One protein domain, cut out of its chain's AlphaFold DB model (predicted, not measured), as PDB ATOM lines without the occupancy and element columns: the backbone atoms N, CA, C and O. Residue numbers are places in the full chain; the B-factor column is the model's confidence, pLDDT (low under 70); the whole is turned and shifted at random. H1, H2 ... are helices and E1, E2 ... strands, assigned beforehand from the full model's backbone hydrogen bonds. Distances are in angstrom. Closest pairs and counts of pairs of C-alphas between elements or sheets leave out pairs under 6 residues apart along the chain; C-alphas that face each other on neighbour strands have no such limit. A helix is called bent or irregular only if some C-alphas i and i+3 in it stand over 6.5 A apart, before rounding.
ATOM      1  N   GLU A 169      25.758 -11.444  11.575       96.31
ATOM      2  CA  GLU A 169      25.149 -10.268  10.943       96.31
ATOM      3  C   GLU A 169      26.074  -9.581   9.925       96.31
ATOM      4  O   GLU A 169      25.621  -8.798   9.087       96.31
ATOM      5  N   LYS A 170      27.378  -9.881   9.968       96.31
ATOM      6  CA  LYS A 170      28.392  -9.346   9.047       96.31
ATOM      7  C   LYS A 170      28.800 -10.350   7.973       96.31
ATOM      8  O   LYS A 170      29.315  -9.922   6.940       96.31
ATOM      9  N   ILE A 171      28.551 -11.647   8.173       94.44
ATOM     10  CA  ILE A 171      29.100 -12.719   7.331       94.44
ATOM     11  C   ILE A 171      28.740 -12.556   5.852       94.44
ATOM     12  O   ILE A 171      29.607 -12.674   4.989       94.44
ATOM     13  N   ARG A 172      27.494 -12.164   5.554       94.06
ATOM     14  CA  ARG A 172      27.041 -11.906   4.182       94.06
ATOM     15  C   ARG A 172      27.816 -10.764   3.540       94.06
ATOM     16  O   ARG A 172      28.333 -10.913   2.443       94.06
ATOM     17  N   LYS A 173      27.938  -9.637   4.246       95.62
ATOM     18  CA  LYS A 173      28.664  -8.467   3.742       95.62
ATOM     19  C   LYS A 173      30.133  -8.801   3.479       95.62
ATOM     20  O   LYS A 173      30.669  -8.372   2.467       95.62
ATOM     21  N   VAL A 174      30.783  -9.545   4.377       95.06
ATOM     22  CA  VAL A 174      32.186  -9.950   4.194       95.06
ATOM     23  C   VAL A 174      32.328 -10.929   3.025       95.06
ATOM     24  O   VAL A 174      33.251 -10.783   2.231       95.06
ATOM     25  N   THR A 175      31.387 -11.863   2.870       94.94
ATOM     26  CA  THR A 175      31.333 -12.789   1.726       94.94
ATOM     27  C   THR A 175      31.202 -12.029   0.406       94.94
ATOM     28  O   THR A 175      32.024 -12.218  -0.487       94.94
ATOM     29  N   ASP A 176      30.240 -11.106   0.312       94.62
ATOM     30  CA  ASP A 176      30.008 -10.291  -0.886       94.62
ATOM     31  C   ASP A 176      31.257  -9.459  -1.244       94.62
ATOM     32  O   ASP A 176      31.654  -9.399  -2.407       94.62
ATOM     33  N   LEU A 177      31.919  -8.858  -0.244       94.62
ATOM     34  CA  LEU A 177      33.155  -8.090  -0.439       94.62
ATOM     35  C   LEU A 177      34.329  -8.964  -0.900       94.62
ATOM     36  O   LEU A 177      35.088  -8.544  -1.772       94.62
ATOM     37  N   LEU A 178      34.483 -10.169  -0.340       94.31
ATOM     38  CA  LEU A 178      35.510 -11.115  -0.774       94.31
ATOM     39  C   LEU A 178      35.273 -11.531  -2.229       94.31
ATOM     40  O   LEU A 178      36.190 -11.462  -3.042       94.31
ATOM     41  N   HIS A 179      34.045 -11.928  -2.569       94.31
ATOM     42  CA  HIS A 179      33.695 -12.350  -3.927       94.31
ATOM     43  C   HIS A 179      33.904 -11.224  -4.930       94.31
ATOM     44  O   HIS A 179      34.512 -11.450  -5.973       94.31
ATOM     45  N   GLN A 180      33.466 -10.007  -4.602       94.00
ATOM     46  CA  GLN A 180      33.689  -8.840  -5.446       94.00
ATOM     47  C   GLN A 180      35.186  -8.576  -5.656       94.00
ATOM     48  O   GLN A 180      35.618  -8.440  -6.797       94.00
ATOM     49  N   SER A 181      35.984  -8.578  -4.586       92.69
ATOM     50  CA  SER A 181      37.438  -8.382  -4.660       92.69
ATOM     51  C   SER A 181      38.120  -9.426  -5.555       92.69
ATOM     52  O   SER A 181      38.967  -9.090  -6.380       92.69
ATOM     53  N   LEU A 182      37.714 -10.695  -5.448       93.00
ATOM     54  CA  LEU A 182      38.265 -11.779  -6.266       93.00
ATOM     55  C   LEU A 182      37.855 -11.670  -7.738       93.00
ATOM     56  O   LEU A 182      38.686 -11.928  -8.605       93.00
ATOM     57  N   LEU A 183      36.618 -11.252  -8.024       91.19
ATOM     58  CA  LEU A 183      36.134 -11.002  -9.388       91.19
ATOM     59  C   LEU A 183      36.813  -9.796 -10.047       91.19
ATOM     60  O   LEU A 183      37.041  -9.806 -11.253       91.19
ATOM     61  N   GLU A 184      37.107  -8.757  -9.267       91.06
ATOM     62  CA  GLU A 184      37.830  -7.567  -9.725       91.06
ATOM     63  C   GLU A 184      39.338  -7.824  -9.870       91.06
ATOM     64  O   GLU A 184      40.037  -7.056 -10.533       91.06
ATOM     65  N   SER A 185      39.851  -8.904  -9.274       87.19
ATOM     66  CA  SER A 185      41.246  -9.303  -9.420       87.19
ATOM     67  C   SER A 185      41.483 -10.030 -10.750       87.19
ATOM     68  O   SER A 185      40.757 -10.951 -11.109       87.19
ATOM     69  N   ASP A 186      42.583  -9.714 -11.441       84.50
ATOM     70  CA  ASP A 186      43.051 -10.483 -12.613       84.50
ATOM     71  C   ASP A 186      43.653 -11.858 -12.227       84.50
ATOM     72  O   ASP A 186      44.332 -12.509 -13.027       84.50
ATOM     73  N   ARG A 187      43.483 -12.296 -10.972       89.75
ATOM     74  CA  ARG A 187      44.124 -13.490 -10.414       89.75
ATOM     75  C   ARG A 187      43.126 -14.628 -10.272       89.75
ATOM     76  O   ARG A 187      42.011 -14.464  -9.796       89.75
ATOM     77  N   VAL A 188      43.572 -15.823 -10.645       92.56
ATOM     78  CA  VAL A 188      42.797 -17.054 -10.478       92.56
ATOM     79  C   VAL A 188      43.078 -17.631  -9.098       92.56
ATOM     80  O   VAL A 188      44.240 -17.769  -8.722       92.56
ATOM     81  N   VAL A 189      42.026 -18.006  -8.368       95.00
ATOM     82  CA  VAL A 189      42.177 -18.707  -7.090       95.00
ATOM     83  C   VAL A 189      42.506 -20.176  -7.343       95.00
ATOM     84  O   VAL A 189      41.789 -20.854  -8.083       95.00
ATOM     85  N   LEU A 190      43.587 -20.670  -6.737       95.19
ATOM     86  CA  LEU A 190      44.107 -22.017  -6.981       95.19
ATOM     87  C   LEU A 190      43.987 -22.946  -5.765       95.19
ATOM     88  O   LEU A 190      44.272 -22.566  -4.634       95.19
ATOM     89  N   CYS A 191      43.673 -24.212  -6.016       93.81
ATOM     90  CA  CYS A 191      43.819 -25.329  -5.087       93.81
ATOM     91  C   CYS A 191      44.647 -26.416  -5.780       93.81
ATOM     92  O   CYS A 191      44.199 -26.980  -6.780       93.81
ATOM     93  N   ASN A 192      45.863 -26.709  -5.298       88.69
ATOM     94  CA  ASN A 192      46.783 -27.657  -5.955       88.69
ATOM     95  C   ASN A 192      46.914 -27.423  -7.475       88.69
ATOM     96  O   ASN A 192      46.676 -28.332  -8.270       88.69
ATOM     97  N   GLU A 193      47.235 -26.189  -7.877       87.62
ATOM     98  CA  GLU A 193      47.386 -25.777  -9.287       87.62
ATOM     99  C   GLU A 193      46.094 -25.839 -10.129       87.62
ATOM    100  O   GLU A 193      46.114 -25.533 -11.320       87.62
ATOM    101  N   LYS A 194      44.950 -26.191  -9.530       92.94
ATOM    102  CA  LYS A 194      43.643 -26.176 -10.191       92.94
ATOM    103  C   LYS A 194      42.875 -24.923  -9.815       92.94
ATOM    104  O   LYS A 194      42.783 -24.587  -8.639       92.94
ATOM    105  N   ALA A 195      42.293 -24.270 -10.811       94.81
ATOM    106  CA  ALA A 195      41.369 -23.170 -10.585       94.81
ATOM    107  C   ALA A 195      40.133 -23.654  -9.816       94.81
ATOM    108  O   ALA A 195      39.594 -24.721 -10.123       94.81
ATOM    109  N   ILE A 196      39.684 -22.854  -8.853       94.75
ATOM    110  CA  ILE A 196      38.397 -23.030  -8.174       94.75
ATOM    111  C   ILE A 196      37.476 -21.853  -8.495       94.75
ATOM    112  O   ILE A 196      37.944 -20.794  -8.915       94.75
ATOM    113  N   ASP A 197      36.177 -22.022  -8.265       93.81
ATOM    114  CA  ASP A 197      35.210 -20.926  -8.321       93.81
ATOM    115  C   ASP A 197      35.272 -20.104  -7.016       93.81
ATOM    116  O   ASP A 197      34.953 -20.647  -5.958       93.81
ATOM    117  N   PRO A 198      35.643 -18.810  -7.039       92.06
ATOM    118  CA  PRO A 198      35.671 -17.968  -5.841       92.06
ATOM    119  C   PRO A 198      34.336 -17.879  -5.092       92.06
ATOM    120  O   PRO A 198      34.332 -17.712  -3.874       92.06
ATOM    121  N   SER A 199      33.206 -18.018  -5.797       92.50
ATOM    122  CA  SER A 199      31.867 -17.928  -5.199       92.50
ATOM    123  C   SER A 199      31.543 -19.089  -4.249       92.50
ATOM    124  O   SER A 199      30.610 -19.009  -3.453       92.50
ATOM    125  N   SER A 200      32.352 -20.151  -4.289       94.12
ATOM    126  CA  SER A 200      32.258 -21.307  -3.396       94.12
ATOM    127  C   SER A 200      32.861 -21.071  -2.001       94.12
ATOM    128  O   SER A 200      32.752 -21.948  -1.139       94.12
ATOM    129  N   LEU A 201      33.518 -19.928  -1.769       95.50
ATOM    130  CA  LEU A 201      34.202 -19.611  -0.515       95.50
ATOM    131  C   LEU A 201      33.352 -18.705   0.371       95.50
ATOM    132  O   LEU A 201      33.017 -17.589  -0.015       95.50
ATOM    133  N   TYR A 202      33.078 -19.148   1.593       96.31
ATOM    134  CA  TYR A 202      32.305 -18.377   2.561       96.31
ATOM    135  C   TYR A 202      33.150 -18.080   3.805       96.31
ATOM    136  O   TYR A 202      33.313 -18.971   4.647       96.31
ATOM    137  N   PRO A 203      33.718 -16.869   3.934       96.62
ATOM    138  CA  PRO A 203      34.596 -16.528   5.045       96.62
ATOM    139  C   PRO A 203      33.828 -16.530   6.370       96.62
ATOM    140  O   PRO A 203      32.776 -15.903   6.488       96.62
ATOM    141  N   PHE A 204      34.376 -17.199   7.384       97.38
ATOM    142  CA  PHE A 204      33.856 -17.160   8.758       97.38
ATOM    143  C   PHE A 204      34.888 -16.660   9.772       97.38
ATOM    144  O   PHE A 204      34.523 -16.322  10.893       97.38
ATOM    145  N   TYR A 205      36.162 -16.591   9.393       97.25
ATOM    146  CA  TYR A 205      37.234 -16.014  10.197       97.25
ATOM    147  C   TYR A 205      38.189 -15.233   9.295       97.25
ATOM    148  O   TYR A 205      38.494 -15.672   8.186       97.25
ATOM    149  N   GLU A 206      38.667 -14.094   9.785       95.12
ATOM    150  CA  GLU A 206      39.646 -13.242   9.113       95.12
ATOM    151  C   GLU A 206      40.909 -13.123   9.970       95.12
ATOM    152  O   GLU A 206      40.839 -12.884  11.176       95.12
ATOM    153  N   CYS A 207      42.066 -13.267   9.327       88.75
ATOM    154  CA  CYS A 207      43.357 -13.021   9.950       88.75
ATOM    155  C   CYS A 207      43.712 -11.535   9.840       88.75
ATOM    156  O   CYS A 207      43.640 -10.950   8.752       88.75
ATOM    157  N   PHE A 208      44.118 -10.930  10.955       82.12
ATOM    158  CA  PHE A 208      44.473  -9.516  11.015       82.12
ATOM    159  C   PHE A 208      45.479  -9.087   9.931       82.12
ATOM    160  O   PHE A 208      46.563  -9.651   9.799       82.12
ATOM    161  N   GLY A 209      45.125  -8.043   9.175       74.69
ATOM    162  CA  GLY A 209      46.041  -7.311   8.293       74.69
ATOM    163  C   GLY A 209      46.480  -8.020   7.005       74.69
ATOM    164  O   GLY A 209      47.250  -7.436   6.248       74.69
ATOM    165  N   LEU A 210      46.009  -9.242   6.726       74.44
ATOM    166  CA  LEU A 210      46.512 -10.066   5.614       74.44
ATOM    167  C   LEU A 210      45.475 -10.381   4.523       74.44
ATOM    168  O   LEU A 210      45.788 -11.149   3.612       74.44
ATOM    169  N   HIS A 211      44.246  -9.849   4.619       84.19
ATOM    170  CA  HIS A 211      43.117 -10.199   3.733       84.19
ATOM    171  C   HIS A 211      43.007 -11.714   3.482       84.19
ATOM    172  O   HIS A 211      42.738 -12.171   2.370       84.19
ATOM    173  N   SER A 212      43.297 -12.499   4.518       93.44
ATOM    174  CA  SER A 212      43.361 -13.954   4.468       93.44
ATOM    175  C   SER A 212      42.324 -14.514   5.422       93.44
ATOM    176  O   SER A 212      42.134 -13.990   6.522       93.44
ATOM    177  N   PHE A 213      41.645 -15.569   4.992       96.62
ATOM    178  CA  PHE A 213      40.411 -16.022   5.618       96.62
ATOM    179  C   PHE A 213      40.448 -17.519   5.873       96.62
ATOM    180  O   PHE A 213      41.096 -18.273   5.154       96.62
ATOM    181  N   GLN A 214      39.702 -17.959   6.876       97.25
ATOM    182  CA  GLN A 214      39.205 -19.327   6.905       97.25
ATOM    183  C   GLN A 214      37.784 -19.304   6.357       97.25
ATOM    184  O   GLN A 214      36.946 -18.504   6.788       97.25
ATOM    185  N   CYS A 215      37.543 -20.157   5.370       97.31
ATOM    186  CA  CYS A 215      36.321 -20.183   4.587       97.31
ATOM    187  C   CYS A 215      35.678 -21.561   4.667       97.31
ATOM    188  O   CYS A 215      36.368 -22.569   4.523       97.31
ATOM    189  N   PHE A 216      34.356 -21.620   4.805       97.25
ATOM    190  CA  PHE A 216      33.623 -22.829   4.439       97.25
ATOM    191  C   PHE A 216      33.667 -22.987   2.919       97.25
ATOM    192  O   PHE A 216      33.448 -22.012   2.195       97.25
ATOM    193  N   TYR A 217      33.980 -24.194   2.448       95.69
ATOM    194  CA  TYR A 217      34.166 -24.466   1.025       95.69
ATOM    195  C   TYR A 217      33.006 -25.290   0.466       95.69
ATOM    196  O   TYR A 217      32.864 -26.475   0.766       95.69
ATOM    197  N   ALA A 218      32.189 -24.670  -0.385       93.88
ATOM    198  CA  ALA A 218      30.978 -25.277  -0.930       93.88
ATOM    199  C   ALA A 218      31.213 -26.381  -1.975       93.88
ATOM    200  O   ALA A 218      30.234 -26.974  -2.429       93.88
ATOM    201  N   ASP A 219      32.460 -26.722  -2.304       93.88
ATOM    202  CA  ASP A 219      32.780 -27.913  -3.103       93.88
ATOM    203  C   ASP A 219      33.400 -29.050  -2.270       93.88
ATOM    204  O   ASP A 219      33.836 -30.061  -2.825       93.88
ATOM    205  N   TRP A 220      33.432 -28.931  -0.934       93.94
ATOM    206  CA  TRP A 220      34.021 -29.948  -0.064       93.94
ATOM    207  C   TRP A 220      33.149 -30.294   1.153       93.94
ATOM    208  O   TRP A 220      32.988 -29.493   2.070       93.94
ATOM    209  N   TYR A 221      32.651 -31.538   1.182       92.94
ATOM    210  CA  TYR A 221      31.696 -32.046   2.179       92.94
ATOM    211  C   TYR A 221      32.213 -33.308   2.890       92.94
ATOM    212  O   TYR A 221      31.791 -34.420   2.571       92.94
ATOM    213  N   PRO A 222      33.177 -33.194   3.815       89.19
ATOM    214  CA  PRO A 222      33.794 -34.349   4.468       89.19
ATOM    215  C   PRO A 222      32.846 -35.133   5.392       89.19
ATOM    216  O   PRO A 222      33.125 -36.298   5.671       89.19
ATOM    217  N   THR A 223      31.766 -34.512   5.879       85.06
ATOM    218  CA  THR A 223      30.788 -35.116   6.808       85.06
ATOM    219  C   THR A 223      29.347 -34.702   6.475       85.06
ATOM    220  O   THR A 223      28.556 -34.420   7.365       85.06
ATOM    221  N   ASP A 224      29.018 -34.602   5.181       86.38
ATOM    222  CA  ASP A 224      27.749 -34.063   4.643       86.38
ATOM    223  C   ASP A 224      27.512 -32.553   4.885       86.38
ATOM    224  O   ASP A 224      26.656 -31.945   4.242       86.38
ATOM    225  N   GLU A 225      28.327 -31.918   5.728       90.75
ATOM    226  CA  GLU A 225      28.441 -30.465   5.901       90.75
ATOM    227  C   GLU A 225      29.737 -29.931   5.272       90.75
ATOM    228  O   GLU A 225      30.666 -30.699   5.006       90.75
ATOM    229  N   MET A 226      29.807 -28.617   5.019       94.94
ATOM    230  CA  MET A 226      30.999 -27.997   4.429       94.94
ATOM    231  C   MET A 226      32.212 -28.095   5.362       94.94
ATOM    232  O   MET A 226      32.152 -27.698   6.526       94.94
ATOM    233  N   GLY A 227      33.342 -28.550   4.823       95.19
ATOM    234  CA  GLY A 227      34.640 -28.399   5.477       95.19
ATOM    235  C   GLY A 227      35.147 -26.958   5.376       95.19
ATOM    236  O   GLY A 227      34.557 -26.124   4.680       95.19
ATOM    237  N   ASN A 228      36.259 -26.660   6.047       95.88
ATOM    238  CA  ASN A 228      36.886 -25.341   5.962       95.88
ATOM    239  C   ASN A 228      38.313 -25.373   5.418       95.88
ATOM    240  O   ASN A 228      39.094 -26.282   5.699       95.88
ATOM    241  N   VAL A 229      38.624 -24.351   4.626       96.81
ATOM    242  CA  VAL A 229      39.910 -24.140   3.968       96.81
ATOM    243  C   VAL A 229      40.431 -22.746   4.290       96.81
ATOM    244  O   VAL A 229      39.668 -21.786   4.398       96.81
ATOM    245  N   TYR A 230      41.747 -22.631   4.383       96.38
ATOM    246  CA  TYR A 230      42.436 -21.360   4.494       96.38
ATOM    247  C   TYR A 230      42.601 -20.759   3.105       96.38
ATOM    248  O   TYR A 230      43.191 -21.397   2.240       96.38
ATOM    249  N   PHE A 231      42.119 -19.541   2.904       96.31
ATOM    250  CA  PHE A 231      42.374 -18.729   1.725       96.31
ATOM    251  C   PHE A 231      43.475 -17.698   2.021       96.31
ATOM    252  O   PHE A 231      43.336 -16.878   2.933       96.31
ATOM    253  N   SER A 232      44.541 -17.716   1.217       93.81
ATOM    254  CA  SER A 232      45.621 -16.722   1.231       93.81
ATOM    255  C   SER A 232      45.307 -15.594   0.250       93.81
ATOM    256  O   SER A 232      45.326 -15.801  -0.967       93.81
ATOM    257  N   GLY A 233      45.089 -14.381   0.765       90.94
ATOM    258  CA  GLY A 233      44.934 -13.174  -0.057       90.94
ATOM    259  C   GLY A 233      46.230 -12.725  -0.746       90.94
ATOM    260  O   GLY A 233      46.198 -11.893  -1.650       90.94
ATOM    261  N   ILE A 234      47.377 -13.279  -0.344       88.75
ATOM    262  CA  ILE A 234      48.692 -12.984  -0.927       88.75
ATOM    263  C   ILE A 234      48.922 -13.860  -2.161       88.75
ATOM    264  O   ILE A 234      49.228 -13.356  -3.249       88.75
ATOM    265  N   ASP A 235      48.729 -15.168  -1.989       90.50
ATOM    266  CA  ASP A 235      49.031 -16.180  -3.004       90.50
ATOM    267  C   ASP A 235      47.838 -16.482  -3.914       90.50
ATOM    268  O   ASP A 235      48.012 -17.129  -4.943       90.50
ATOM    269  N   TYR A 236      46.635 -16.025  -3.543       92.81
ATOM    270  CA  TYR A 236      45.378 -16.352  -4.220       92.81
ATOM    271  C   TYR A 236      45.220 -17.869  -4.336       92.81
ATOM    272  O   TYR A 236      44.989 -18.438  -5.402       92.81
ATOM    273  N   SER A 237      45.385 -18.546  -3.205       94.50
ATOM    274  CA  SER A 237      45.258 -19.994  -3.119       94.50
ATOM    275  C   SER A 237      44.454 -20.398  -1.898       94.50
ATOM    276  O   SER A 237      44.374 -19.647  -0.923       94.50
ATOM    277  N   ILE A 238      43.856 -21.585  -1.967       95.81
ATOM    278  CA  ILE A 238      43.255 -22.235  -0.810       95.81
ATOM    279  C   ILE A 238      44.068 -23.450  -0.377       95.81
ATOM    280  O   ILE A 238      44.726 -24.107  -1.192       95.81
ATOM    281  N   SER A 239      43.983 -23.776   0.910       94.88
ATOM    282  CA  SER A 239      44.547 -25.004   1.449       94.88
ATOM    283  C   SER A 239      43.980 -26.249   0.770       94.88
ATOM    284  O   SER A 239      42.828 -26.287   0.346       94.88
ATOM    285  N   ASP A 240      44.818 -27.282   0.658       91.00
ATOM    286  CA  ASP A 240      44.450 -28.554   0.037       91.00
ATOM    287  C   ASP A 240      43.618 -29.419   1.004       91.00
ATOM    288  O   ASP A 240      44.174 -29.903   2.003       91.00
ATOM    289  N   PRO A 241      42.336 -29.701   0.695       89.56
ATOM    290  CA  PRO A 241      41.492 -30.561   1.520       89.56
ATOM    291  C   PRO A 241      41.975 -32.018   1.609       89.56
ATOM    292  O   PRO A 241      41.649 -32.727   2.565       89.56
ATOM    293  N   ALA A 242      42.766 -32.486   0.635       85.94
ATOM    294  CA  ALA A 242      43.337 -33.833   0.633       85.94
ATOM    295  C   ALA A 242      44.533 -33.971   1.593       85.94
ATOM    296  O   ALA A 242      44.837 -35.077   2.043       85.94
ATOM    297  N   LYS A 243      45.193 -32.860   1.950       79.00
ATOM    298  CA  LYS A 243      46.341 -32.804   2.874       79.00
ATOM    299  C   LYS A 243      45.950 -32.168   4.214       79.00
ATOM    300  O   LYS A 243      46.582 -31.209   4.643       79.00
ATOM    301  N   LYS A 244      44.916 -32.726   4.858       66.81
ATOM    302  CA  LYS A 244      44.327 -32.287   6.147       66.81
ATOM    303  C   LYS A 244      45.350 -31.804   7.184       66.81
ATOM    304  O   LYS A 244      46.450 -32.350   7.238       66.81
ATOM    305  N   GLU A 245      44.933 -30.872   8.050       60.75
ATOM    306  CA  GLU A 245      45.635 -30.287   9.221       60.75
ATOM    307  C   GLU A 245      47.004 -29.645   8.926       60.75
ATOM    308  O   GLU A 245      47.217 -28.482   9.249       60.75
ATOM    309  N   LYS A 246      47.902 -30.325   8.208       63.78
ATOM    310  CA  LYS A 246      49.168 -29.778   7.698       63.78
ATOM    311  C   LYS A 246      48.977 -28.654   6.679       63.78
ATOM    312  O   LYS A 246      49.910 -27.887   6.467       63.78
ATOM    313  N   SER A 247      47.815 -28.580   6.029       79.12
ATOM    314  CA  SER A 247      47.498 -27.543   5.045       79.12
ATOM    315  C   SER A 247      46.661 -26.388   5.596       79.12
ATOM    316  O   SER A 247      46.421 -25.465   4.835       79.12
ATOM    317  N   LEU A 248      46.219 -26.398   6.865       91.31
ATOM    318  CA  LEU A 248      45.135 -25.525   7.360       91.31
ATOM    319  C   LEU A 248      43.790 -25.789   6.652       91.31
ATOM    320  O   LEU A 248      43.042 -24.866   6.337       91.31
ATOM    321  N   ALA A 249      43.498 -27.055   6.349       95.00
ATOM    322  CA  ALA A 249      42.169 -27.524   5.958       95.00
ATOM    323  C   ALA A 249      41.621 -28.473   7.029       95.00
ATOM    324  O   ALA A 249      42.314 -29.418   7.437       95.00
ATOM    325  N   PHE A 250      40.374 -28.258   7.448       95.31
ATOM    326  CA  PHE A 250      39.748 -28.989   8.549       95.31
ATOM    327  C   PHE A 250      38.387 -29.554   8.146       95.31
ATOM    328  O   PHE A 250      37.637 -28.951   7.379       95.31
ATOM    329  N   SER A 251      38.077 -30.755   8.646       94.94
ATOM    330  CA  SER A 251      36.848 -31.462   8.260       94.94
ATOM    331  C   SER A 251      35.595 -30.890   8.926       94.94
ATOM    332  O   SER A 251      34.506 -31.052   8.391       94.94
ATOM    333  N   THR A 252      35.748 -30.221  10.066       95.81
ATOM    334  CA  THR A 252      34.664 -29.583  10.821       95.81
ATOM    335  C   THR A 252      35.121 -28.218  11.335       95.81
ATOM    336  O   THR A 252      36.326 -27.937  11.373       95.81
ATOM    337  N   PHE A 253      34.184 -27.357  11.738       97.12
ATOM    338  CA  PHE A 253      34.547 -26.113  12.417       97.12
ATOM    339  C   PHE A 253      35.178 -26.406  13.781       97.12
ATOM    340  O   PHE A 253      36.124 -25.726  14.162       97.12
ATOM    341  N   LEU A 254      34.732 -27.443  14.498       97.06
ATOM    342  CA  LEU A 254      35.331 -27.819  15.783       97.06
ATOM    343  C   LEU A 254      36.793 -28.253  15.669       97.06
ATOM    344  O   LEU A 254      37.582 -27.931  16.553       97.06
ATOM    345  N   ASP A 255      37.175 -28.939  14.593       95.69
ATOM    346  CA  ASP A 255      38.582 -29.261  14.333       95.69
ATOM    347  C   ASP A 255      39.427 -27.991  14.164       95.69
ATOM    348  O   ASP A 255      40.526 -27.897  14.710       95.69
ATOM    349  N   TRP A 256      38.896 -26.999  13.447       96.12
ATOM    350  CA  TRP A 256      39.537 -25.693  13.310       96.12
ATOM    351  C   TRP A 256      39.566 -24.926  14.639       96.12
ATOM    352  O   TRP A 256      40.575 -24.309  14.971       96.12
ATOM    353  N   LEU A 257      38.492 -24.985  15.431       97.12
ATOM    354  CA  LEU A 257      38.402 -24.303  16.721       97.12
ATOM    355  C   LEU A 257      39.454 -24.831  17.703       97.12
ATOM    356  O   LEU A 257      40.059 -24.034  18.413       97.12
ATOM    357  N   ILE A 258      39.708 -26.145  17.719       95.44
ATOM    358  CA  ILE A 258      40.807 -26.743  18.496       95.44
ATOM    359  C   ILE A 258      42.131 -26.092  18.095       95.44
ATOM    360  O   ILE A 258      42.803 -25.514  18.944       95.44
ATOM    361  N   PHE A 259      42.450 -26.097  16.798       93.94
ATOM    362  CA  PHE A 259      43.664 -25.469  16.271       93.94
ATOM    363  C   PHE A 259      43.758 -23.971  16.618       93.94
ATOM    364  O   PHE A 259      44.828 -23.475  16.956       93.94
ATOM    365  N   TYR A 260      42.644 -23.236  16.576       94.25
ATOM    366  CA  TYR A 260      42.610 -21.807  16.904       94.25
ATOM    367  C   TYR A 260      42.880 -21.521  18.391       94.25
ATOM    368  O   TYR A 260      43.552 -20.546  18.747       94.25
ATOM    369  N   LEU A 261      42.331 -22.366  19.266       94.38
ATOM    370  CA  LEU A 261      42.457 -22.252  20.718       94.38
ATOM    371  C   LEU A 261      43.787 -22.799  21.245       94.38
ATOM    372  O   LEU A 261      44.176 -22.448  22.362       94.38
ATOM    373  N   GLU A 262      44.487 -23.631  20.470       88.75
ATOM    374  CA  GLU A 262      45.823 -24.101  20.819       88.75
ATOM    375  C   GLU A 262      46.757 -22.906  21.073       88.75
ATOM    376  O   GLU A 262      46.887 -21.949  20.295       88.75
TER     377      GLU A 262
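AT A GLANCE: This is residues 169 to 262 of the 266 residues of the protein "SMI1/KNR4 family protein" of Chlamydiae bacterium CG10_big_fil_rev_8_21_14_0_10_35_9 (UniProt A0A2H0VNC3). A small, strongly twisted sheet of three strands stands in the middle of the domain, with the long helix H1 crossing over its edge strand E1 and the short helix H2 set apart from H1, only grazing the sheet with residues 253 to 256. After E3 the long unnamed stretch 233 to 252 folds back, and short pairings tie two parts of it to E3. The printed part has 94 residues, with two named helices and three named strands in the order H1, E1, E2, E3, H2; the sheet order is E1, E2, E3, all antiparallel. The class is mixed, helices and strands, with 43 residues in named elements, under half of those printed. The whole is compact and rounded, with a radius of gyration of the C-alphas of 12.5 A and spans of 33 by 32 by 25 A.

HOW THE PARTS SIT: E1, residues 201 to 207, E2, residues 212 to 217, and E3, residues 228 to 232, form a meander, each strand the antiparallel neighbour of the one before. E1 and E2 are a hairpin at 148 degrees between directions, with N 204 and O 214 within hydrogen-bond range at 2.9 A. E2 and E3 are a hairpin at 147 degrees, with N 215 and O 229 at 2.8 A. E3 also pairs antiparallel through residues 231 to 232 with 237 to 238, and through residues 228 to 229 with 249 to 250. H1, residues 169 to 184, is on the sheet at a height over the sheet of 9.0 A, over E1. It runs across the strands, at 77 degrees to E1 on the local plane. The closest C-alphas of H1 and E1 are those of Thr 175 and Tyr 202, 5.7 A apart. H2, residues 253 to 261, only grazes the sheet; its closest C-alphas to E3 are those of Phe 253 and Asn 228, 6.9 A apart. H1 and H2 are apart. Every O i to N i+4 pair is within hydrogen-bond range in H2, and 11 of 12 are in H1.

IN THESE COORDINATES: E1 is 15.4 A long from first to last C-alpha, E2 14.4 A and E3 13.2 A. H1 spans 24.4 A from C-alpha 169 at (25.149, -10.268, 10.943); it is irregular, with C-alphas 169 and 172 7.2 A apart. H2 spans 12.1 A and ends with C-alpha 261 at (42.457, -22.252, 20.718).

THE WHOLE: The C-alphas farthest apart are those of Asp 186 and Glu 262, 36.2 A. The printed part has no cut. The links H1 to E1, 16 residues, and E3 to H2, 20 residues, are long. The mean pLDDT of the printed part is 91.7, and residues 244 to 246 are under 70.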